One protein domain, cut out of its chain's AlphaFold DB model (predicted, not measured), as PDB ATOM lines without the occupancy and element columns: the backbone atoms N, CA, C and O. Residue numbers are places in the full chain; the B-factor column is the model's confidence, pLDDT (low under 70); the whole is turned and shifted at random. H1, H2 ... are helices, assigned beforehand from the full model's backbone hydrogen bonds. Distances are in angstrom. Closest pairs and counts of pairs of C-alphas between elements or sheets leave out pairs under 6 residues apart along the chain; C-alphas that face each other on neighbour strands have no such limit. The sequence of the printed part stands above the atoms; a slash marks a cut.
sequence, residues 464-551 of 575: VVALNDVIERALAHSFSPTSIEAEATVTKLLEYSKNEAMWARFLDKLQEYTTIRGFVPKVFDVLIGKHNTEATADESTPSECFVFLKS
ATOM      1  N   VAL A 464     188.005 233.718 291.906       84.06
ATOM      2  CA  VAL A 464     187.796 235.151 291.646       84.06
ATOM      3  C   VAL A 464     189.139 235.883 291.633       84.06
ATOM      4  O   VAL A 464     189.411 236.658 290.716       84.06
ATOM      5  N   VAL A 465     190.018 235.587 292.599       86.44
ATOM      6  CA  VAL A 465     191.383 236.137 292.654       86.44
ATOM      7  C   VAL A 465     192.193 235.705 291.430       86.44
ATOM      8  O   VAL A 465     192.788 236.546 290.758       86.44
ATOM      9  N   ALA A 466     192.165 234.416 291.082       88.75
ATOM     10  CA  ALA A 466     192.836 233.901 289.892       88.75
ATOM     11  C   ALA A 466     192.325 234.557 288.600       88.75
ATOM     12  O   ALA A 466     193.119 234.885 287.719       88.75
ATOM     13  N   LEU A 467     191.014 234.780 288.480       88.56
ATOM     14  CA  LEU A 467     190.423 235.453 287.326       88.56
ATOM     15  C   LEU A 467     190.870 236.915 287.231       88.56
ATOM     16  O   LEU A 467     191.239 237.358 286.141       88.56
ATOM     17  N   ASN A 468     190.869 237.651 288.349       87.69
ATOM     18  CA  ASN A 468     191.375 239.025 288.405       87.69
ATOM     19  C   ASN A 468     192.823 239.085 287.900       87.69
ATOM     20  O   ASN A 468     193.111 239.841 286.974       87.69
ATOM     21  N   ASP A 469     193.696 238.225 288.427       89.00
ATOM     22  CA  ASP A 469     195.106 238.156 288.038       89.00
ATOM     23  C   ASP A 469     195.292 237.852 286.548       89.00
ATOM     24  O   ASP A 469     196.117 238.474 285.874       89.00
ATOM     25  N   VAL A 470     194.537 236.884 286.016       90.50
ATOM     26  CA  VAL A 470     194.601 236.517 284.596       90.50
ATOM     27  C   VAL A 470     194.155 237.687 283.721       90.50
ATOM     28  O   VAL A 470     194.812 237.976 282.722       90.50
ATOM     29  N   ILE A 471     193.079 238.389 284.088       87.50
ATOM     30  CA  ILE A 471     192.583 239.553 283.340       87.50
ATOM     31  C   ILE A 471     193.582 240.713 283.398       87.50
ATOM     32  O   ILE A 471     193.886 241.295 282.359       87.50
ATOM     33  N   GLU A 472     194.117 241.044 284.573       89.06
ATOM     34  CA  GLU A 472     195.088 242.132 284.736       89.06
ATOM     35  C   GLU A 472     196.359 241.881 283.923       89.06
ATOM     36  O   GLU A 472     196.831 242.765 283.204       89.06
ATOM     37  N   ARG A 473     196.872 240.647 283.954       91.06
ATOM     38  CA  ARG A 473     198.012 240.244 283.123       91.06
ATOM     39  C   ARG A 473     197.660 240.279 281.639       91.06
ATOM     40  O   ARG A 473     198.446 240.783 280.841       91.06
ATOM     41  N   ALA A 474     196.475 239.812 281.253       87.88
ATOM     42  CA  ALA A 474     196.037 239.875 279.863       87.88
ATOM     43  C   ALA A 474     195.982 241.319 279.341       87.88
ATOM     44  O   ALA A 474     196.454 241.582 278.233       87.88
ATOM     45  N   LEU A 475     195.484 242.255 280.155       86.00
ATOM     46  CA  LEU A 475     195.455 243.684 279.840       86.00
ATOM     47  C   LEU A 475     196.868 244.279 279.735       86.00
ATOM     48  O   LEU A 475     197.146 245.019 278.791       86.00
ATOM     49  N   ALA A 476     197.772 243.927 280.653       87.50
ATOM     50  CA  ALA A 476     199.156 244.410 280.648       87.50
ATOM     51  C   ALA A 476     199.954 243.947 279.415       87.50
ATOM     52  O   ALA A 476     200.812 244.679 278.921       87.50
ATOM     53  N   HIS A 477     199.646 242.759 278.886       84.69
ATOM     54  CA  HIS A 477     200.389 242.122 277.793       84.69
ATOM     55  C   HIS A 477     199.647 242.151 276.445       84.69
ATOM     56  O   HIS A 477     199.869 241.298 275.584       84.69
ATOM     57  N   SER A 478     198.749 243.125 276.241       82.69
ATOM     58  CA  SER A 478     197.996 243.312 274.984       82.69
ATOM     59  C   SER A 478     197.294 242.039 274.484       82.69
ATOM     60  O   SER A 478     197.198 241.799 273.281       82.69
ATOM     61  N   PHE A 479     196.824 241.204 275.415       82.94
ATOM     62  CA  PHE A 479     196.116 239.946 275.164       82.94
ATOM     63  C   PHE A 479     196.888 238.884 274.359       82.94
ATOM     64  O   PHE A 479     196.277 237.921 273.900       82.94
ATOM     65  N   SER A 480     198.210 239.012 274.195       86.56
ATOM     66  CA  SER A 480     199.048 238.018 273.508       86.56
ATOM     67  C   SER A 480     200.361 237.805 274.270       86.56
ATOM     68  O   SER A 480     201.382 238.394 273.918       86.56
ATOM     69  N   PRO A 481     200.358 236.953 275.308       89.75
ATOM     70  CA  PRO A 481     201.517 236.765 276.165       89.75
ATOM     71  C   PRO A 481     202.651 236.046 275.430       89.75
ATOM     72  O   PRO A 481     202.426 235.219 274.534       89.75
ATOM     73  N   THR A 482     203.878 236.343 275.838       90.31
ATOM     74  CA  THR A 482     205.070 235.528 275.583       90.31
ATOM     75  C   THR A 482     205.031 234.249 276.426       90.31
ATOM     76  O   THR A 482     204.298 234.161 277.412       90.31
ATOM     77  N   SER A 483     205.849 233.248 276.083       87.94
ATOM     78  CA  SER A 483     205.937 232.005 276.866       87.94
ATOM     79  C   SER A 483     206.343 232.254 278.324       87.94
ATOM     80  O   SER A 483     205.801 231.617 279.219       87.94
ATOM     81  N   ILE A 484     207.228 233.228 278.568       90.12
ATOM     82  CA  ILE A 484     207.680 233.609 279.916       90.12
ATOM     83  C   ILE A 484     206.516 234.185 280.736       90.12
ATOM     84  O   ILE A 484     206.345 233.850 281.906       90.12
ATOM     85  N   GLU A 485     205.686 235.034 280.130       91.81
ATOM     86  CA  GLU A 485     204.524 235.637 280.799       91.81
ATOM     87  C   GLU A 485     203.431 234.598 281.085       91.81
ATOM     88  O   GLU A 485     202.822 234.604 282.162       91.81
ATOM     89  N   ALA A 486     203.209 233.669 280.150       92.25
ATOM     90  CA  ALA A 486     202.305 232.544 280.349       92.25
ATOM     91  C   ALA A 486     202.796 231.621 281.483       92.25
ATOM     92  O   ALA A 486     202.015 231.278 282.370       92.25
ATOM     93  N   GLU A 487     204.093 231.304 281.533       92.62
ATOM     94  CA  GLU A 487     204.703 230.496 282.598       92.62
ATOM     95  C   GLU A 487     204.644 231.180 283.970       92.62
ATOM     96  O   GLU A 487     204.325 230.538 284.976       92.62
ATOM     97  N   ALA A 488     204.874 232.493 284.023       93.31
ATOM     98  CA  ALA A 488     204.706 233.275 285.245       93.31
ATOM     99  C   ALA A 488     203.250 233.245 285.740       93.31
ATOM    100  O   ALA A 488     203.005 233.142 286.942       93.31
ATOM    101  N   THR A 489     202.280 233.289 284.821       94.31
ATOM    102  CA  THR A 489     200.851 233.185 285.151       94.31
ATOM    103  C   THR A 489     200.505 231.798 285.691       94.31
ATOM    104  O   THR A 489     199.890 231.696 286.747       94.31
ATOM    105  N   VAL A 490     200.968 230.726 285.037       94.75
ATOM    106  CA  VAL A 490     200.805 229.346 285.531       94.75
ATOM    107  C   VAL A 490     201.427 229.178 286.915       94.75
ATOM    108  O   VAL A 490     200.814 228.593 287.803       94.75
ATOM    109  N   THR A 491     202.628 229.716 287.125       94.38
ATOM    110  CA  THR A 491     203.308 229.666 288.427       94.38
ATOM    111  C   THR A 491     202.461 230.329 289.507       94.38
ATOM    112  O   THR A 491     202.269 229.733 290.563       94.38
ATOM    113  N   LYS A 492     201.873 231.495 289.214       94.12
ATOM    114  CA  LYS A 492     200.977 232.200 290.136       94.12
ATOM    115  C   LYS A 492     199.717 231.394 290.465       94.12
ATOM    116  O   LYS A 492     199.379 231.258 291.636       94.12
ATOM    117  N   LEU A 493     199.063 230.793 289.469       92.00
ATOM    118  CA  LEU A 493     197.913 229.905 289.704       92.00
ATOM    119  C   LEU A 493     198.294 228.722 290.611       92.00
ATOM    120  O   LEU A 493     197.578 228.385 291.552       92.00
ATOM    121  N   LEU A 494     199.478 228.144 290.398       91.00
ATOM    122  CA  LEU A 494     199.997 227.050 291.220       91.00
ATOM    123  C   LEU A 494     200.465 227.482 292.620       91.00
ATOM    124  O   LEU A 494     200.669 226.626 293.485       91.00
ATOM    125  N   GLU A 495     200.661 228.776 292.876       91.19
ATOM    126  CA  GLU A 495     200.819 229.307 294.237       91.19
ATOM    127  C   GLU A 495     199.488 229.294 294.985       91.19
ATOM    128  O   GLU A 495     199.474 228.957 296.167       91.19
ATOM    129  N   TYR A 496     198.383 229.596 294.296       86.44
ATOM    130  CA  TYR A 496     197.046 229.561 294.880       86.44
ATOM    131  C   TYR A 496     196.601 228.132 295.216       86.44
ATOM    132  O   TYR A 496     196.082 227.880 296.301       86.44
ATOM    133  N   SER A 497     196.822 227.174 294.313       87.75
ATOM    134  CA  SER A 497     196.534 225.753 294.551       87.75
ATOM    135  C   SER A 497     197.410 224.867 293.679       87.75
ATOM    136  O   SER A 497     197.597 225.146 292.501       87.75
ATOM    137  N   LYS A 498     197.899 223.746 294.221       87.44
ATOM    138  CA  LYS A 498     198.729 222.780 293.477       87.44
ATOM    139  C   LYS A 498     197.938 221.872 292.526       87.44
ATOM    140  O   LYS A 498     198.538 221.032 291.866       87.44
ATOM    141  N   ASN A 499     196.613 222.008 292.457       84.56
ATOM    142  CA  ASN A 499     195.767 221.157 291.622       84.56
ATOM    143  C   ASN A 499     195.779 221.627 290.151       84.56
ATOM    144  O   ASN A 499     195.016 222.511 289.766       84.56
ATOM    145  N   GLU A 500     196.650 221.035 289.326       86.56
ATOM    146  CA  GLU A 500     196.777 221.356 287.891       86.56
ATOM    147  C   GLU A 500     195.488 221.083 287.101       86.56
ATOM    148  O   GLU A 500     195.108 221.888 286.253       86.56
ATOM    149  N   ALA A 501     194.776 219.993 287.409       82.56
ATOM    150  CA  ALA A 501     193.529 219.620 286.735       82.56
ATOM    151  C   ALA A 501     192.426 220.673 286.924       82.56
ATOM    152  O   ALA A 501     191.722 221.031 285.979       82.56
ATOM    153  N   MET A 502     192.308 221.213 288.138       86.00
ATOM    154  CA  MET A 502     191.403 222.314 288.459       86.00
ATOM    155  C   MET A 502     191.730 223.565 287.630       86.00
ATOM    156  O   MET A 502     190.842 224.158 287.024       86.00
ATOM    157  N   TRP A 503     193.008 223.949 287.536       89.94
ATOM    158  CA  TRP A 503     193.401 225.104 286.724       89.94
ATOM    159  C   TRP A 503     193.202 224.878 285.231       89.94
ATOM    160  O   TRP A 503     192.814 225.809 284.532       89.94
ATOM    161  N   ALA A 504     193.398 223.654 284.744       87.81
ATOM    162  CA  ALA A 504     193.114 223.310 283.359       87.81
ATOM    163  C   ALA A 504     191.621 223.468 283.038       87.81
ATOM    164  O   ALA A 504     191.291 224.132 282.060       87.81
ATOM    165  N   ARG A 505     190.713 222.948 283.881       83.44
ATOM    166  CA  ARG A 505     189.255 223.133 283.717       83.44
ATOM    167  C   ARG A 505     188.852 224.606 283.768       83.44
ATOM    168  O   ARG A 505     188.087 225.070 282.926       83.44
ATOM    169  N   PHE A 506     189.397 225.350 284.731       86.94
ATOM    170  CA  PHE A 506     189.171 226.787 284.865       86.94
ATOM    171  C   PHE A 506     189.620 227.561 283.616       86.94
ATOM    172  O   PHE A 506     188.842 228.329 283.051       86.94
ATOM    173  N   LEU A 507     190.852 227.337 283.151       89.69
ATOM    174  CA  LEU A 507     191.397 228.000 281.967       89.69
ATOM    175  C   LEU A 507     190.665 227.584 280.691       89.69
ATOM    176  O   LEU A 507     190.407 228.443 279.859       89.69
ATOM    177  N   ASP A 508     190.288 226.313 280.545       86.19
ATOM    178  CA  ASP A 508     189.467 225.833 279.430       86.19
ATOM    179  C   ASP A 508     188.151 226.612 279.325       86.19
ATOM    180  O   ASP A 508     187.834 227.158 278.269       86.19
ATOM    181  N   LYS A 509     187.427 226.764 280.439       84.00
ATOM    182  CA  LYS A 509     186.202 227.572 280.466       84.00
ATOM    183  C   LYS A 509     186.448 229.045 280.170       84.00
ATOM    184  O   LYS A 509     185.663 229.664 279.456       84.00
ATOM    185  N   LEU A 510     187.570 229.602 280.618       86.19
ATOM    186  CA  LEU A 510     187.945 230.973 280.274       86.19
ATOM    187  C   LEU A 510     188.312 231.179 278.798       86.19
ATOM    188  O   LEU A 510     188.327 232.325 278.354       86.19
ATOM    189  N   GLN A 511     188.564 230.133 278.004       85.00
ATOM    190  CA  GLN A 511     188.771 230.298 276.556       85.00
ATOM    191  C   GLN A 511     187.502 230.794 275.844       85.00
ATOM    192  O   GLN A 511     187.592 231.438 274.796       85.00
ATOM    193  N   GLU A 512     186.326 230.558 276.436       78.69
ATOM    194  CA  GLU A 512     185.036 231.082 275.968       78.69
ATOM    195  C   GLU A 512     184.916 232.609 276.210       78.69
ATOM    196  O   GLU A 512     184.056 233.283 275.637       78.69
ATOM    197  N   TYR A 513     185.814 233.196 277.012       75.38
ATOM    198  CA  TYR A 513     185.837 234.619 277.345       75.38
ATOM    199  C   TYR A 513     186.535 235.452 276.261       75.38
ATOM    200  O   TYR A 513     187.763 235.577 276.209       75.38
ATOM    201  N   THR A 514     185.737 236.087 275.400       73.62
ATOM    202  CA  THR A 514     186.218 236.822 274.216       73.62
ATOM    203  C   THR A 514     187.258 237.900 274.524       73.62
ATOM    204  O   THR A 514     188.170 238.097 273.723       73.62
ATOM    205  N   THR A 515     187.177 238.560 275.683       76.00
ATOM    206  CA  THR A 515     188.099 239.639 276.070       76.00
ATOM    207  C   THR A 515     189.543 239.161 276.243       76.00
ATOM    208  O   THR A 515     190.457 239.929 275.984       76.00
ATOM    209  N   ILE A 516     189.773 237.906 276.651       82.12
ATOM    210  CA  ILE A 516     191.118 237.358 276.936       82.12
ATOM    211  C   ILE A 516     191.478 236.185 276.015       82.12
ATOM    212  O   ILE A 516     192.402 235.421 276.303       82.12
ATOM    213  N   ARG A 517     190.775 236.064 274.882       79.62
ATOM    214  CA  ARG A 517     190.845 234.919 273.962       79.62
ATOM    215  C   ARG A 517     192.244 234.641 273.404       79.62
ATOM    216  O   ARG A 517     192.532 233.503 273.070       79.62
ATOM    217  N   GLY A 518     193.121 235.643 273.305       84.69
ATOM    218  CA  GLY A 518     194.516 235.441 272.884       84.69
ATOM    219  C   GLY A 518     195.473 235.048 274.019       84.69
ATOM    220  O   GLY A 518     196.539 234.486 273.764       84.69
ATOM    221  N   PHE A 519     195.095 235.326 275.270       90.00
ATOM    222  CA  PHE A 519     195.949 235.143 276.442       90.00
ATOM    223  C   PHE A 519     195.759 233.766 277.072       90.00
ATOM    224  O   PHE A 519     196.726 233.034 277.272       90.00
ATOM    225  N   VAL A 520     194.507 233.388 277.336       90.81
ATOM    226  CA  VAL A 520     194.175 232.159 278.070       90.81
ATOM    227  C   VAL A 520     194.625 230.875 277.366       90.81
ATOM    228  O   VAL A 520     195.206 230.042 278.060       90.81
ATOM    229  N   PRO A 521     194.465 230.697 276.036       92.00
ATOM    230  CA  PRO A 521     194.932 229.482 275.365       92.00
ATOM    231  C   PRO A 521     196.428 229.230 275.557       92.00
ATOM    232  O   PRO A 521     196.825 228.109 275.839       92.00
ATOM    233  N   LYS A 522     197.261 230.280 275.527       90.75
ATOM    234  CA  LYS A 522     198.706 230.147 275.762       90.75
ATOM    235  C   LYS A 522     199.035 229.761 277.205       90.75
ATOM    236  O   LYS A 522     199.935 228.959 277.430       90.75
ATOM    237  N   VAL A 523     198.321 230.317 278.188       92.44
ATOM    238  CA  VAL A 523     198.480 229.927 279.602       92.44
ATOM    239  C   VAL A 523     198.057 228.469 279.804       92.44
ATOM    240  O   VAL A 523     198.753 227.722 280.490       92.44
ATOM    241  N   PHE A 524     196.960 228.052 279.168       91.69
ATOM    242  CA  PHE A 524     196.498 226.666 279.159       91.69
ATOM    243  C   PHE A 524     197.535 225.732 278.519       91.69
ATOM    244  O   PHE A 524     197.912 224.731 279.125       91.69
ATOM    245  N   ASP A 525     198.071 226.096 277.353       89.81
ATOM    246  CA  ASP A 525     199.094 225.319 276.651       89.81
ATOM    247  C   ASP A 525     200.366 225.156 277.484       89.81
ATOM    248  O   ASP A 525     200.925 224.066 277.519       89.81
ATOM    249  N   VAL A 526     200.807 226.196 278.200       91.12
ATOM    250  CA  VAL A 526     201.964 226.103 279.107       91.12
ATOM    251  C   VAL A 526     201.666 225.221 280.320       91.12
ATOM    252  O   VAL A 526     202.538 224.464 280.743       91.12
ATOM    253  N   LEU A 527     200.451 225.277 280.878       90.50
ATOM    254  CA  LEU A 527     200.056 224.424 282.003       90.50
ATOM    255  C   LEU A 527     200.097 222.937 281.617       90.50
ATOM    256  O   LEU A 527     200.675 222.141 282.350       90.50
ATOM    257  N   ILE A 528     199.532 222.576 280.460       86.38
ATOM    258  CA  ILE A 528     199.507 221.187 279.968       86.38
ATOM    259  C   ILE A 528     200.879 220.767 279.411       86.38
ATOM    260  O   ILE A 528     201.340 219.648 279.636       86.38
ATOM    261  N   GLY A 529     201.550 221.675 278.703       81.31
ATOM    262  CA  GLY A 529     202.810 221.451 277.994       81.31
ATOM    263  C   GLY A 529     204.030 221.261 278.894       81.31
ATOM    264  O   GLY A 529     205.037 220.742 278.418       81.31
ATOM    265  N   LYS A 530     203.945 221.570 280.199       64.81
ATOM    266  CA  LYS A 530     204.982 221.210 281.189       64.81
ATOM    267  C   LYS A 530     205.353 219.721 281.176       64.81
ATOM    268  O   LYS A 530     206.451 219.374 281.604       64.81
ATOM    269  N   HIS A 531     204.472 218.864 280.661       54.25
ATOM    270  CA  HIS A 531     204.676 217.417 280.568       54.25
ATOM    271  C   HIS A 531     205.232 216.943 279.209       54.25
ATOM    272  O   HIS A 531     205.620 215.784 279.097       54.25
ATOM    273  N   ASN A 532     205.336 217.825 278.202       54.78
ATOM    274  CA  ASN A 532     205.772 217.495 276.837       54.78
ATOM    275  C   ASN A 532     206.999 218.328 276.424       54.78
ATOM    276  O   ASN A 532     206.886 219.373 275.791       54.78
ATOM    277  N   THR A 533     208.201 217.852 276.754       48.50
ATOM    278  CA  THR A 533     209.476 218.536 276.453       48.50
ATOM    279  C   THR A 533     209.938 218.465 274.986       48.50
ATOM    280  O   THR A 533     210.999 218.997 274.675       48.50
ATOM    281  N   GLU A 534     209.183 217.843 274.072       53.41
ATOM    282  CA  GLU A 534     209.636 217.552 272.694       53.41
ATOM    283  C   GLU A 534     208.642 217.961 271.584       53.41
ATOM    284  O   GLU A 534     208.587 217.322 270.537       53.41
ATOM    285  N   ALA A 535     207.857 219.027 271.770       52.19
ATOM    286  CA  ALA A 535     206.948 219.486 270.714       52.19
ATOM    287  C   ALA A 535     207.718 220.123 269.537       52.19
ATOM    288  O   ALA A 535     208.444 221.109 269.700       52.19
ATOM    289  N   THR A 536     207.558 219.563 268.336       55.88
ATOM    290  CA  THR A 536     208.095 220.138 267.089       55.88
ATOM    291  C   THR A 536     207.176 221.244 266.552       55.88
ATOM    292  O   THR A 536     205.979 221.249 266.820       55.88
ATOM    293  N   ALA A 537     207.715 222.202 265.786       58.94
ATOM    294  CA  ALA A 537     206.990 223.402 265.328       58.94
ATOM    295  C   ALA A 537     205.747 223.141 264.438       58.94
ATOM    296  O   ALA A 537     205.006 224.082 264.166       58.94
ATOM    297  N   ASP A 538     205.521 221.896 264.003       59.94
ATOM    298  CA  ASP A 538     204.372 221.466 263.188       59.94
ATOM    299  C   ASP A 538     203.243 220.803 264.015       59.94
ATOM    300  O   ASP A 538     202.262 220.303 263.455       59.94
ATOM    301  N   GLU A 539     203.355 220.763 265.346       67.50
ATOM    302  CA  GLU A 539     202.359 220.128 266.213       67.50
ATOM    303  C   GLU A 539     201.243 221.091 266.635       67.50
ATOM    304  O   GLU A 539     201.487 222.224 267.042       67.50
ATOM    305  N   SER A 540     199.995 220.613 266.551       72.06
ATOM    306  CA  SER A 540     198.823 221.325 267.070       72.06
ATOM    307  C   SER A 540     198.947 221.515 268.581       72.06
ATOM    308  O   SER A 540     199.316 220.573 269.288       72.06
ATOM    309  N   THR A 541     198.624 222.707 269.081       74.88
ATOM    310  CA  THR A 541     198.730 222.992 270.519       74.88
ATOM    311  C   THR A 541     197.656 222.240 271.322       74.88
ATOM    312  O   THR A 541     196.612 221.874 270.771       74.88
ATOM    313  N   PRO A 542     197.859 221.997 272.634       75.06
ATOM    314  CA  PRO A 542     196.834 221.397 273.488       75.06
ATOM    315  C   PRO A 542     195.475 222.108 273.408       75.06
ATOM    316  O   PRO A 542     194.445 221.439 273.324       75.06
ATOM    317  N   SER A 543     195.458 223.441 273.374       75.56
ATOM    318  CA  SER A 543     194.249 224.251 273.206       75.56
ATOM    319  C   SER A 543     193.587 224.044 271.840       75.56
ATOM    320  O   SER A 543     192.375 223.840 271.787       75.56
ATOM    321  N   GLU A 544     194.347 223.996 270.741       78.31
ATOM    322  CA  GLU A 544     193.820 223.682 269.404       78.31
ATOM    323  C   GLU A 544     193.212 222.276 269.338       78.31
ATOM    324  O   GLU A 544     192.124 222.087 268.788       78.31
ATOM    325  N   CYS A 545     193.881 221.286 269.937       75.44
ATOM    326  CA  CYS A 545     193.346 219.934 270.061       75.44
ATOM    327  C   CYS A 545     192.044 219.913 270.867       75.44
ATOM    328  O   CYS A 545     191.118 219.190 270.508       75.44
ATOM    329  N   PHE A 546     191.948 220.719 271.925       72.31
ATOM    330  CA  PHE A 546     190.764 220.771 272.774       72.31
ATOM    331  C   PHE A 546     189.568 221.448 272.097       72.31
ATOM    332  O   PHE A 546     188.442 220.959 272.184       72.31
ATOM    333  N   VAL A 547     189.813 222.530 271.355       76.94
ATOM    334  CA  VAL A 547     188.797 223.170 270.508       76.94
ATOM    335  C   VAL A 547     188.282 222.191 269.455       76.94
ATOM    336  O   VAL A 547     187.076 222.121 269.230       76.94
ATOM    337  N   PHE A 548     189.172 221.405 268.841       77.12
ATOM    338  CA  PHE A 548     188.777 220.364 267.896       77.12
ATOM    339  C   PHE A 548     187.919 219.281 268.561       77.12
ATOM    340  O   PHE A 548     186.876 218.944 268.024       77.12
ATOM    341  N   LEU A 549     188.294 218.786 269.746       73.31
ATOM    342  CA  LEU A 549     187.507 217.783 270.479       73.31
ATOM    343  C   LEU A 549     186.082 218.237 270.822       73.31
ATOM    344  O   LEU A 549     185.188 217.407 270.947       73.31
ATOM    345  N   LYS A 550     185.877 219.544 271.000       72.69
ATOM    346  CA  LYS A 550     184.568 220.142 271.290       72.69
ATOM    347  C   LYS A 550     183.758 220.489 270.041       72.69
ATOM    348  O   LYS A 550     182.645 220.988 270.183       72.69
ATOM    349  N   SER A 551     184.312 220.322 268.842       77.94
ATOM    350  CA  SER A 551     183.633 220.725 267.614       77.94
ATOM    351  C   SER A 551     182.684 219.639 267.107       77.94
ATOM    352  O   SER A 551     182.952 218.442 267.239       77.94
TER     353      SER A 551
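This is residues 464 to 551 of the 575 residues of an uncharacterized protein of Plasmopara halstedii (UniProt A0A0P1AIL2). Two helical hairpins, H1 with H2 and H3 with H4, pack together with H4 in the middle, its line at about right angles to that of H2. A short fifth helix, H5, packs crosswise on H4 on the side away from H2, and the loop that leads to it sticks out from the body with residues 531 to 540. The printed part has 88 residues with five named helices, in the order H1, H2, H3, H4, H5, and no named strand; the class is all helix. The whole is compact, with a radius of gyration of the C-alphas of 12.3 A and spans of 33 by 27 by 23 A.

H1, residues 464 to 476, begins with C-alpha 464 at (187.796, 235.151, 291.646) and is 18.3 A from first to last C-alpha. H2, residues 483 to 496, is the longest helix, with 14 residues and 20.2 A. H3, residues 500 to 510, is 15.1 A long. H4, residues 520 to 529, is 13.8 A long, and its C-alpha 520 stands at (194.175, 232.159, 278.070). H5, residues 542 to 549, is 10.4 A long and ends with C-alpha 549 at (187.507, 217.783, 270.479).

H1 and H2 form a helical hairpin: they touch, with the C-alphas of Ala 466 and Leu 493 closest at 6.5 A, and run opposite ways at a shallow tilt of 17 degrees. H4 is the hub, touching H2, H3 and H5. H2 and H4 are about perpendicular, at 79 degrees, and their closest C-alphas, those of Ala 486 and Val 523, are 4.7 A apart. H3 and H4 form the second helical hairpin, opposite ways at a shallow tilt of 24 degrees, with the C-alphas of Leu 507 and Phe 524 closest at 6.0 A. H2 and H3 are close but not clearly touching, their closest C-alphas, those of Leu 493 and Trp 503, being 7.2 A apart. H1 and H3 are near each other. H4 and H5 touch about perpendicular, at 75 degrees, with the C-alphas of Asp 525 and Pro 542 closest at 5.5 A. H5 is apart from H1 and H2, and only just apart from H3, with a closest distance of 8.0 A between C-alphas. In H1, H2, H3, H4 and H5 every O i to N i+4 pair is within hydrogen-bond range.

The two C-alphas farthest apart, those of Val 464 and Asp 538, are 35.7 A apart. The printed part has no cut. The link from H2 to H3 is tight, those from H1 to H2 and from H3 to H4 are short, and that from H4 to H5, 12 residues, is long. Residues 531 to 540 stand free; without them the body spans 30 by 27 by 23 A. The mean pLDDT of the printed part is 82.4, and residues 530 to 539 are under 70.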